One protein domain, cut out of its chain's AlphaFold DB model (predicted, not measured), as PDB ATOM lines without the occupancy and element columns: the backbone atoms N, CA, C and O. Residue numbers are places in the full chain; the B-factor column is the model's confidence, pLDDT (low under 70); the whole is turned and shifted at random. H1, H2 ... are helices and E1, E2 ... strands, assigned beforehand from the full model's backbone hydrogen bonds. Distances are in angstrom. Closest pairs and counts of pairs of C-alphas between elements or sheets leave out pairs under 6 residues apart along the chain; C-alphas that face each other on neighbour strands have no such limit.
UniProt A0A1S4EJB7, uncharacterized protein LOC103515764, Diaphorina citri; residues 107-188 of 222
ATOM      1  N   PHE A 107     -18.776  33.974  24.900       59.38
ATOM      2  CA  PHE A 107     -19.082  35.378  25.140       59.38
ATOM      3  C   PHE A 107     -20.583  35.729  25.121       59.38
ATOM      4  O   PHE A 107     -21.010  36.553  25.922       59.38
ATOM      5  N   LEU A 108     -21.403  35.135  24.242       58.50
ATOM      6  CA  LEU A 108     -22.829  35.488  24.144       58.50
ATOM      7  C   LEU A 108     -23.654  34.954  25.328       58.50
ATOM      8  O   LEU A 108     -24.520  35.672  25.826       58.50
ATOM      9  N   ASP A 109     -23.356  33.748  25.824       60.84
ATOM     10  CA  ASP A 109     -24.004  33.192  27.026       60.84
ATOM     11  C   ASP A 109     -23.567  33.953  28.290       60.84
ATOM     12  O   ASP A 109     -24.393  34.288  29.142       60.84
ATOM     13  N   GLU A 110     -22.284  34.322  28.378       60.38
ATOM     14  CA  GLU A 110     -21.781  35.174  29.461       60.38
ATOM     15  C   GLU A 110     -22.445  36.559  29.459       60.38
ATOM     16  O   GLU A 110     -22.850  37.030  30.521       60.38
ATOM     17  N   ILE A 111     -22.643  37.183  28.290       62.34
ATOM     18  CA  ILE A 111     -23.407  38.437  28.166       62.34
ATOM     19  C   ILE A 111     -24.844  38.259  28.649       62.34
ATOM     20  O   ILE A 111     -25.338  39.102  29.398       62.34
ATOM     21  N   GLY A 112     -25.515  37.184  28.226       60.12
ATOM     22  CA  GLY A 112     -26.917  36.935  28.568       60.12
ATOM     23  C   GLY A 112     -27.151  36.781  30.072       60.12
ATOM     24  O   GLY A 112     -28.216  37.138  30.574       60.12
ATOM     25  N   ARG A 113     -26.144  36.294  30.807       63.12
ATOM     26  CA  ARG A 113     -26.200  36.094  32.264       63.12
ATOM     27  C   ARG A 113     -25.582  37.240  33.063       63.12
ATOM     28  O   ARG A 113     -25.748  37.290  34.284       63.12
ATOM     29  N   ALA A 114     -24.861  38.148  32.413       63.00
ATOM     30  CA  ALA A 114     -24.158  39.221  33.091       63.00
ATOM     31  C   ALA A 114     -25.107  40.352  33.510       63.00
ATOM     32  O   ALA A 114     -25.829  40.941  32.707       63.00
ATOM     33  N   GLY A 115     -25.038  40.735  34.789       68.69
ATOM     34  CA  GLY A 115     -25.569  42.023  35.239       68.69
ATOM     35  C   GLY A 115     -24.824  43.192  34.580       68.69
ATOM     36  O   GLY A 115     -23.770  43.009  33.975       68.69
ATOM     37  N   ALA A 116     -25.328  44.419  34.734       66.19
ATOM     38  CA  ALA A 116     -24.759  45.603  34.074       66.19
ATOM     39  C   ALA A 116     -23.240  45.782  34.296       66.19
ATOM     40  O   ALA A 116     -22.516  46.131  33.367       66.19
ATOM     41  N   THR A 117     -22.743  45.496  35.504       71.56
ATOM     42  CA  THR A 117     -21.308  45.547  35.835       71.56
ATOM     43  C   THR A 117     -20.512  44.411  35.195       71.56
ATOM     44  O   THR A 117     -19.394  44.630  34.730       71.56
ATOM     45  N   GLY A 118     -21.090  43.209  35.130       74.12
ATOM     46  CA  GLY A 118     -20.493  42.061  34.451       74.12
ATOM     47  C   GLY A 118     -20.362  42.319  32.953       74.12
ATOM     48  O   GLY A 118     -19.287  42.135  32.400       74.12
ATOM     49  N   LEU A 119     -21.413  42.857  32.328       71.44
ATOM     50  CA  LEU A 119     -21.413  43.205  30.911       71.44
ATOM     51  C   LEU A 119     -20.363  44.276  30.599       71.44
ATOM     52  O   LEU A 119     -19.602  44.128  29.647       71.44
ATOM     53  N   ALA A 120     -20.282  45.324  31.423       71.75
ATOM     54  CA  ALA A 120     -19.260  46.355  31.272       71.75
ATOM     55  C   ALA A 120     -17.841  45.776  31.393       71.75
ATOM     56  O   ALA A 120     -16.981  46.103  30.583       71.75
ATOM     57  N   THR A 121     -17.609  44.874  32.352       76.19
ATOM     58  CA  THR A 121     -16.307  44.212  32.542       76.19
ATOM     59  C   THR A 121     -15.949  43.305  31.362       76.19
ATOM     60  O   THR A 121     -14.811  43.304  30.902       76.19
ATOM     61  N   ILE A 122     -16.924  42.552  30.852       75.88
ATOM     62  CA  ILE A 122     -16.763  41.667  29.696       75.88
ATOM     63  C   ILE A 122     -16.399  42.479  28.445       75.88
ATOM     64  O   ILE A 122     -15.410  42.166  27.786       75.88
ATOM     65  N   ILE A 123     -17.149  43.548  28.153       76.06
ATOM     66  CA  ILE A 123     -16.867  44.446  27.022       76.06
ATOM     67  C   ILE A 123     -15.494  45.097  27.196       76.06
ATOM     68  O   ILE A 123     -14.703  45.103  26.262       76.06
ATOM     69  N   TRP A 124     -15.177  45.584  28.396       79.31
ATOM     70  CA  TRP A 124     -13.887  46.206  28.696       79.31
ATOM     71  C   TRP A 124     -12.710  45.264  28.421       79.31
ATOM     72  O   TRP A 124     -11.772  45.628  27.718       79.31
ATOM     73  N   ASN A 125     -12.778  44.033  28.931       80.88
ATOM     74  CA  ASN A 125     -11.718  43.048  28.742       80.88
ATOM     75  C   ASN A 125     -11.604  42.597  27.282       80.88
ATOM     76  O   ASN A 125     -10.489  42.434  26.793       80.88
ATOM     77  N   LEU A 126     -12.734  42.431  26.582       77.88
ATOM     78  CA  LEU A 126     -12.732  42.121  25.153       77.88
ATOM     79  C   LEU A 126     -12.066  43.243  24.352       77.88
ATOM     80  O   LEU A 126     -11.240  42.964  23.484       77.88
ATOM     81  N   SER A 127     -12.398  44.498  24.656       77.69
ATOM     82  CA  SER A 127     -11.804  45.653  23.990       77.69
ATOM     83  C   SER A 127     -10.304  45.751  24.267       77.69
ATOM     84  O   SER A 127      -9.551  45.992  23.328       77.69
ATOM     85  N   LEU A 128      -9.848  45.515  25.503       80.56
ATOM     86  CA  LEU A 128      -8.417  45.514  25.837       80.56
ATOM     87  C   LEU A 128      -7.650  44.407  25.101       80.56
ATOM     88  O   LEU A 128      -6.726  44.699  24.345       80.56
ATOM     89  N   ASP A 129      -8.062  43.148  25.264       81.69
ATOM     90  CA  ASP A 129      -7.382  41.997  24.654       81.69
ATOM     91  C   ASP A 129      -7.448  42.041  23.118       81.69
ATOM     92  O   ASP A 129      -6.471  41.747  22.425       81.69
ATOM     93  N   GLY A 130      -8.593  42.463  22.576       79.50
ATOM     94  CA  GLY A 130      -8.783  42.673  21.147       79.50
ATOM     95  C   GLY A 130      -7.871  43.768  20.603       79.50
ATOM     96  O   GLY A 130      -7.199  43.550  19.596       79.50
ATOM     97  N   THR A 131      -7.797  44.914  21.284       82.00
ATOM     98  CA  THR A 131      -6.944  46.041  20.879       82.00
ATOM     99  C   THR A 131      -5.473  45.641  20.883       82.00
ATOM    100  O   THR A 131      -4.799  45.850  19.875       82.00
ATOM    101  N   ASP A 132      -4.982  45.003  21.947       84.00
ATOM    102  CA  ASP A 132      -3.576  44.596  22.053       84.00
ATOM    103  C   ASP A 132      -3.182  43.617  20.941       84.00
ATOM    104  O   ASP A 132      -2.161  43.793  20.268       84.00
ATOM    105  N   LYS A 133      -4.023  42.610  20.681       85.88
ATOM    106  CA  LYS A 133      -3.790  41.631  19.609       85.88
ATOM    107  C   LYS A 133      -3.820  42.271  18.230       85.88
ATOM    108  O   LYS A 133      -2.987  41.941  17.389       85.88
ATOM    109  N   VAL A 134      -4.776  43.166  17.992       84.69
ATOM    110  CA  VAL A 134      -4.927  43.869  16.716       84.69
ATOM    111  C   VAL A 134      -3.727  44.782  16.479       84.69
ATOM    112  O   VAL A 134      -3.105  44.696  15.418       84.69
ATOM    113  N   LEU A 135      -3.327  45.574  17.476       86.69
ATOM    114  CA  LEU A 135      -2.133  46.418  17.416       86.69
ATOM    115  C   LEU A 135      -0.861  45.598  17.199       86.69
ATOM    116  O   LEU A 135       0.011  46.043  16.459       86.69
ATOM    117  N   ALA A 136      -0.754  44.397  17.769       89.62
ATOM    118  CA  ALA A 136       0.398  43.517  17.579       89.62
ATOM    119  C   ALA A 136       0.509  42.914  16.164       89.62
ATOM    120  O   ALA A 136       1.535  42.318  15.838       89.62
ATOM    121  N   THR A 137      -0.510  43.046  15.307       90.75
ATOM    122  CA  THR A 137      -0.445  42.496  13.945       90.75
ATOM    123  C   THR A 137       0.571  43.232  13.070       90.75
ATOM    124  O   THR A 137       0.631  44.462  13.055       90.75
ATOM    125  N   ASP A 138       1.308  42.485  12.239       93.62
ATOM    126  CA  ASP A 138       2.296  43.047  11.303       93.62
ATOM    127  C   ASP A 138       1.704  44.121  10.380       93.62
ATOM    128  O   ASP A 138       2.394  45.052   9.965       93.62
ATOM    129  N   VAL A 139       0.422  43.984  10.027       90.44
ATOM    130  CA  VAL A 139      -0.285  44.924   9.151       90.44
ATOM    131  C   VAL A 139      -0.442  46.276   9.836       90.44
ATOM    132  O   VAL A 139      -0.057  47.293   9.255       90.44
ATOM    133  N   LEU A 140      -0.944  46.302  11.074       88.88
ATOM    134  CA  LEU A 140      -1.063  47.557  11.811       88.88
ATOM    135  C   LEU A 140       0.299  48.101  12.218       88.88
ATOM    136  O   LEU A 140       0.512  49.297  12.076       88.88
ATOM    137  N   GLN A 141       1.255  47.260  12.612       91.75
ATOM    138  CA  GLN A 141       2.614  47.717  12.920       91.75
ATOM    139  C   GLN A 141       3.275  48.429  11.732       91.75
ATOM    140  O   GLN A 141       3.932  49.455  11.917       91.75
ATOM    141  N   LYS A 142       3.055  47.967  10.495       90.06
ATOM    142  CA  LYS A 142       3.518  48.681   9.291       90.06
ATOM    143  C   LYS A 142       2.844  50.042   9.123       90.06
ATOM    144  O   LYS A 142       3.514  51.001   8.757       90.06
ATOM    145  N   LEU A 143       1.546  50.146   9.406       89.12
ATOM    146  CA  LEU A 143       0.805  51.410   9.322       89.12
ATOM    147  C   LEU A 143       1.194  52.388  10.443       89.12
ATOM    148  O   LEU A 143       1.337  53.586  10.192       89.12
ATOM    149  N   ILE A 144       1.435  51.892  11.661       89.44
ATOM    150  CA  ILE A 144       1.900  52.677  12.817       89.44
ATOM    151  C   ILE A 144       3.287  53.252  12.546       89.44
ATOM    152  O   ILE A 144       3.506  54.440  12.773       89.44
ATOM    153  N   ASN A 145       4.193  52.449  11.989       89.75
ATOM    154  CA  ASN A 145       5.572  52.854  11.716       89.75
ATOM    155  C   ASN A 145       5.770  53.485  10.327       89.75
ATOM    156  O   ASN A 145       6.894  53.831   9.970       89.75
ATOM    157  N   ALA A 146       4.702  53.648   9.537       86.25
ATOM    158  CA  ALA A 146       4.784  54.309   8.239       86.25
ATOM    159  C   ALA A 146       5.287  55.759   8.401       86.25
ATOM    160  O   ALA A 146       4.781  56.460   9.294       86.25
ATOM    161  N   PRO A 147       6.244  56.206   7.562       83.81
ATOM    162  CA  PRO A 147       6.769  57.568   7.600       83.81
ATOM    163  C   PRO A 147       5.656  58.592   7.336       83.81
ATOM    164  O   PRO A 147       4.719  58.314   6.592       83.81
ATOM    165  N   GLN A 148       5.750  59.759   7.979       74.00
ATOM    166  CA  GLN A 148       4.782  60.866   7.879       74.00
ATOM    167  C   GLN A 148       5.157  61.895   6.794       74.00
ATOM    168  O   GLN A 148       4.813  63.071   6.889       74.00
ATOM    169  N   ASP A 149       5.938  61.489   5.795       80.19
ATOM    170  CA  ASP A 149       6.386  62.357   4.707       80.19
ATOM    171  C   ASP A 149       5.589  62.103   3.414       80.19
ATOM    172  O   ASP A 149       4.570  61.417   3.402       80.19
ATOM    173  N   ALA A 150       6.061  62.646   2.289       66.31
ATOM    174  CA  ALA A 150       5.426  62.470   0.983       66.31
ATOM    175  C   ALA A 150       5.345  60.999   0.505       66.31
ATOM    176  O   ALA A 150       4.672  60.729  -0.487       66.31
ATOM    177  N   SER A 151       6.020  60.060   1.183       75.19
ATOM    178  CA  SER A 151       5.929  58.619   0.916       75.19
ATOM    179  C   SER A 151       4.858  57.903   1.751       75.19
ATOM    180  O   SER A 151       4.670  56.692   1.601       75.19
ATOM    181  N   GLN A 152       4.136  58.632   2.612       79.62
ATOM    182  CA  GLN A 152       3.069  58.076   3.433       79.62
ATOM    183  C   GLN A 152       1.951  57.482   2.557       79.62
ATOM    184  O   GLN A 152       1.508  58.117   1.593       79.62
ATOM    185  N   PRO A 153       1.436  56.284   2.891       81.69
ATOM    186  CA  PRO A 153       0.242  55.766   2.241       81.69
ATOM    187  C   PRO A 153      -0.945  56.696   2.522       81.69
ATOM    188  O   PRO A 153      -1.269  56.975   3.676       81.69
ATOM    189  N   LYS A 154      -1.584  57.175   1.451       88.00
ATOM    190  CA  LYS A 154      -2.771  58.029   1.512       88.00
ATOM    191  C   LYS A 154      -4.033  57.172   1.472       88.00
ATOM    192  O   LYS A 154      -4.138  56.270   0.642       88.00
ATOM    193  N   PHE A 155      -4.987  57.489   2.339       91.31
ATOM    194  CA  PHE A 155      -6.291  56.837   2.402       91.31
ATOM    195  C   PHE A 155      -7.398  57.877   2.228       91.31
ATOM    196  O   PHE A 155      -7.267  59.000   2.708       91.31
ATOM    197  N   ASP A 156      -8.482  57.504   1.551       95.00
ATOM    198  CA  ASP A 156      -9.629  58.397   1.345       95.00
ATOM    199  C   ASP A 156     -10.606  58.376   2.529       95.00
ATOM    200  O   ASP A 156     -11.301  59.359   2.769       95.00
ATOM    201  N   ALA A 157     -10.671  57.261   3.263       92.31
ATOM    202  CA  ALA A 157     -11.467  57.100   4.476       92.31
ATOM    203  C   ALA A 157     -10.996  55.882   5.287       92.31
ATOM    204  O   ALA A 157     -10.457  54.921   4.729       92.31
ATOM    205  N   ILE A 158     -11.272  55.891   6.591       90.44
ATOM    206  CA  ILE A 158     -11.121  54.734   7.482       90.44
ATOM    207  C   ILE A 158     -12.504  54.266   7.908       90.44
ATOM    208  O   ILE A 158     -13.324  55.070   8.339       90.44
ATOM    209  N   LEU A 159     -12.753  52.960   7.816       90.06
ATOM    210  CA  LEU A 159     -13.991  52.333   8.269       90.06
ATOM    211  C   LEU A 159     -13.694  51.440   9.476       90.06
ATOM    212  O   LEU A 159     -12.855  50.545   9.378       90.06
ATOM    213  N   THR A 160     -14.383  51.662  10.595       87.25
ATOM    214  CA  THR A 160     -14.178  50.883  11.826       87.25
ATOM    215  C   THR A 160     -15.485  50.472  12.490       87.25
ATOM    216  O   THR A 160     -16.513  51.138  12.368       87.25
ATOM    217  N   GLU A 161     -15.407  49.385  13.246       84.31
ATOM    218  CA  GLU A 161     -16.446  48.934  14.163       84.31
ATOM    219  C   GLU A 161     -16.445  49.800  15.445       84.31
ATOM    220  O   GLU A 161     -15.380  50.199  15.936       84.31
ATOM    221  N   THR A 162     -17.640  50.104  15.969       78.81
ATOM    222  CA  THR A 162     -17.868  51.067  17.066       78.81
ATOM    223  C   THR A 162     -17.444  50.561  18.450       78.81
ATOM    224  O   THR A 162     -16.866  51.319  19.224       78.81
ATOM    225  N   TYR A 163     -17.708  49.298  18.784       72.06
ATOM    226  CA  TYR A 163     -17.590  48.785  20.150       72.06
ATOM    227  C   TYR A 163     -16.160  48.532  20.619       72.06
ATOM    228  O   TYR A 163     -15.855  48.788  21.783       72.06
ATOM    229  N   CYS A 164     -15.293  48.004  19.754       69.38
ATOM    230  CA  CYS A 164     -13.995  47.500  20.213       69.38
ATOM    231  C   CYS A 164     -12.795  48.353  19.782       69.38
ATOM    232  O   CYS A 164     -11.769  48.314  20.451       69.38
ATOM    233  N   LEU A 165     -12.886  49.098  18.671       69.50
ATOM    234  CA  LEU A 165     -11.693  49.623  17.978       69.50
ATOM    235  C   LEU A 165     -11.755  51.123  17.629       69.50
ATOM    236  O   LEU A 165     -10.801  51.666  17.067       69.50
ATOM    237  N   THR A 166     -12.860  51.807  17.934       70.38
ATOM    238  CA  THR A 166     -13.095  53.171  17.429       70.38
ATOM    239  C   THR A 166     -12.171  54.219  18.040       70.38
ATOM    240  O   THR A 166     -11.508  54.950  17.305       70.38
ATOM    241  N   GLU A 167     -12.104  54.308  19.368       67.50
ATOM    242  CA  GLU A 167     -11.392  55.420  20.010       67.50
ATOM    243  C   GLU A 167      -9.871  55.241  19.990       67.50
ATOM    244  O   GLU A 167      -9.142  56.186  19.699       67.50
ATOM    245  N   THR A 168      -9.374  54.032  20.260       66.56
ATOM    246  CA  THR A 168      -7.932  53.783  20.428       66.56
ATOM    247  C   THR A 168      -7.187  53.665  19.104       66.56
ATOM    248  O   THR A 168      -6.058  54.135  18.986       66.56
ATOM    249  N   ILE A 169      -7.804  53.039  18.101       73.19
ATOM    250  CA  ILE A 169      -7.145  52.708  16.837       73.19
ATOM    251  C   ILE A 169      -7.606  53.664  15.742       73.19
ATOM    252  O   ILE A 169      -6.790  54.336  15.108       73.19
ATOM    253  N   ALA A 170      -8.913  53.754  15.517       80.25
ATOM    254  CA  ALA A 170      -9.420  54.408  14.322       80.25
ATOM    255  C   ALA A 170      -9.273  55.937  14.358       80.25
ATOM    256  O   ALA A 170      -8.863  56.524  13.358       80.25
ATOM    257  N   ALA A 171      -9.512  56.580  15.508       81.38
ATOM    258  CA  ALA A 171      -9.299  58.022  15.663       81.38
ATOM    259  C   ALA A 171      -7.818  58.417  15.497       81.38
ATOM    260  O   ALA A 171      -7.504  59.378  14.792       81.38
ATOM    261  N   GLY A 172      -6.900  57.634  16.077       86.19
ATOM    262  CA  GLY A 172      -5.459  57.865  15.946       86.19
ATOM    263  C   GLY A 172      -4.973  57.743  14.499       86.19
ATOM    264  O   GLY A 172      -4.207  58.582  14.022       86.19
ATOM    265  N   PHE A 173      -5.457  56.740  13.763       89.00
ATOM    266  CA  PHE A 173      -5.121  56.590  12.348       89.00
ATOM    267  C   PHE A 173      -5.781  57.641  11.455       89.00
ATOM    268  O   PHE A 173      -5.129  58.122  10.530       89.00
ATOM    269  N   ALA A 174      -7.021  58.042  11.735       89.69
ATOM    270  CA  ALA A 174      -7.699  59.102  10.989       89.69
ATOM    271  C   ALA A 174      -6.926  60.420  11.074       89.69
ATOM    272  O   ALA A 174      -6.694  61.064  10.052       89.69
ATOM    273  N   GLN A 175      -6.427  60.755  12.267       88.81
ATOM    274  CA  GLN A 175      -5.545  61.901  12.455       88.81
ATOM    275  C   GLN A 175      -4.196  61.713  11.747       88.81
ATOM    276  O   GLN A 175      -3.711  62.638  11.102       88.81
ATOM    277  N   LYS A 176      -3.580  60.525  11.843       88.69
ATOM    278  CA  LYS A 176      -2.282  60.253  11.208       88.69
ATOM    279  C   LYS A 176      -2.337  60.375   9.682       88.69
ATOM    280  O   LYS A 176      -1.365  60.827   9.083       88.69
ATOM    281  N   PHE A 177      -3.421  59.919   9.062       90.56
ATOM    282  CA  PHE A 177      -3.579  59.879   7.605       90.56
ATOM    283  C   PHE A 177      -4.381  61.053   7.034       90.56
ATOM    284  O   PHE A 177      -4.589  61.081   5.825       90.56
ATOM    285  N   ASP A 178      -4.813  61.992   7.881       91.06
ATOM    286  CA  ASP A 178      -5.637  63.150   7.510       91.06
ATOM    287  C   ASP A 178      -6.842  62.754   6.636       91.06
ATOM    288  O   ASP A 178      -7.057  63.263   5.535       91.06
ATOM    289  N   CYS A 179      -7.600  61.758   7.104       91.88
ATOM    290  CA  CYS A 179      -8.728  61.198   6.362       91.88
ATOM    291  C   CYS A 179      -9.970  61.025   7.251       91.88
ATOM    292  O   CYS A 179      -9.851  60.844   8.467       91.88
ATOM    293  N   PRO A 180     -11.182  61.087   6.670       93.44
ATOM    294  CA  PRO A 180     -12.419  60.931   7.418       93.44
ATOM    295  C   PRO A 180     -12.542  59.533   8.037       93.44
ATOM    296  O   PRO A 180     -12.315  58.511   7.384       93.44
ATOM    297  N   LEU A 181     -12.971  59.507   9.300       90.38
ATOM    298  CA  LEU A 181     -13.337  58.294  10.021       90.38
ATOM    299  C   LEU A 181     -14.837  58.022   9.876       90.38
ATOM    300  O   LEU A 181     -15.667  58.864  10.218       90.38
ATOM    301  N   ILE A 182     -15.177  56.825   9.411       90.25
ATOM    302  CA  ILE A 182     -16.538  56.313   9.310       90.25
ATOM    303  C   ILE A 182     -16.683  55.170  10.311       90.25
ATOM    304  O   ILE A 182     -16.027  54.134  10.203       90.25
ATOM    305  N   ASN A 183     -17.578  55.346  11.277       85.12
ATOM    306  CA  ASN A 183     -17.918  54.296  12.229       85.12
ATOM    307  C   ASN A 183     -19.146  53.539  11.724       85.12
ATOM    308  O   ASN A 183     -20.149  54.153  11.358       85.12
ATOM    309  N   TYR A 184     -19.082  52.211  11.728       83.81
ATOM    310  CA  TYR A 184     -20.250  51.361  11.548       83.81
ATOM    311  C   TYR A 184     -20.500  50.558  12.824       83.81
ATOM    312  O   TYR A 184     -19.575  50.064  13.471       83.81
ATOM    313  N   GLN A 185     -21.767  50.440  13.207       78.88
ATOM    314  CA  GLN A 185     -22.184  49.679  14.376       78.88
ATOM    315  C   GLN A 185     -22.998  48.473  13.895       78.88
ATOM    316  O   GLN A 185     -24.143  48.645  13.477       78.88
ATOM    317  N   PRO A 186     -22.426  47.254  13.904       74.62
ATOM    318  CA  PRO A 186     -23.135  46.055  13.463       74.62
ATOM    319  C   PRO A 186     -24.135  45.538  14.511       74.62
ATOM    320  O   PRO A 186     -24.921  44.642  14.214       74.62
ATOM    321  N   GLY A 187     -24.098  46.076  15.736       71.69
ATOM    322  CA  GLY A 187     -24.999  45.711  16.827       71.69
ATOM    323  C   GLY A 187     -26.200  46.653  16.971       71.69
ATOM    324  O   GLY A 187     -26.155  47.796  16.508       71.69
ATOM    325  N   PRO A 188     -27.272  46.207  17.649       68.00
ATOM    326  CA  PRO A 188     -28.407  47.067  17.948       68.00
ATOM    327  C   PRO A 188     -27.958  48.264  18.792       68.00
ATOM    328  O   PRO A 188     -27.193  48.128  19.749       68.00
TER     329      PRO A 188
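Overview. This is residues 107 to 188 of the 222 residues of the protein "uncharacterized protein LOC103515764" of Diaphorina citri (UniProt A0A1S4EJB7). Helix H4 packs on a two-strand parallel sheet, E1 beside E2; the long helix H2 passes loosely beyond H4, with H1 folded back at one end and H3 across the other. The printed part has 82 residues, mostly helix, with H1 H2 H3 E1 H4 E2 in order. It is a loose rod, 52 by 24 by 15 A, radius of gyration of the C-alphas 15.4 A.

Along the chain. E1 is residues 158 to 161, E2 181 to 184, H4 166 to 177, H1 107 to 113, H3 138 to 144. H2, 116 to 135, runs 28.1 A from C-alpha 116 (-24.759, 45.603, 34.074) to C-alpha 135 (-2.133, 46.418, 17.416).

Arrangement. E1, H4, E2 make a right-handed strand-helix-strand unit, parallel strands with a helix between; N 182 and O 158 are 2.8 A apart. H2 and H4 are close but not clearly touching, closest C-alphas Thr 131 and Ile 169, 7.8 A. Within hydrogen-bond range is every O i to N i+4 pair in H1, H2 and H3, 6 of 8 in H4.

Size, cuts and confidence. The printed part has no cut; residues 145 to 157 make the long link. pLDDT is under 70 at 16 residues.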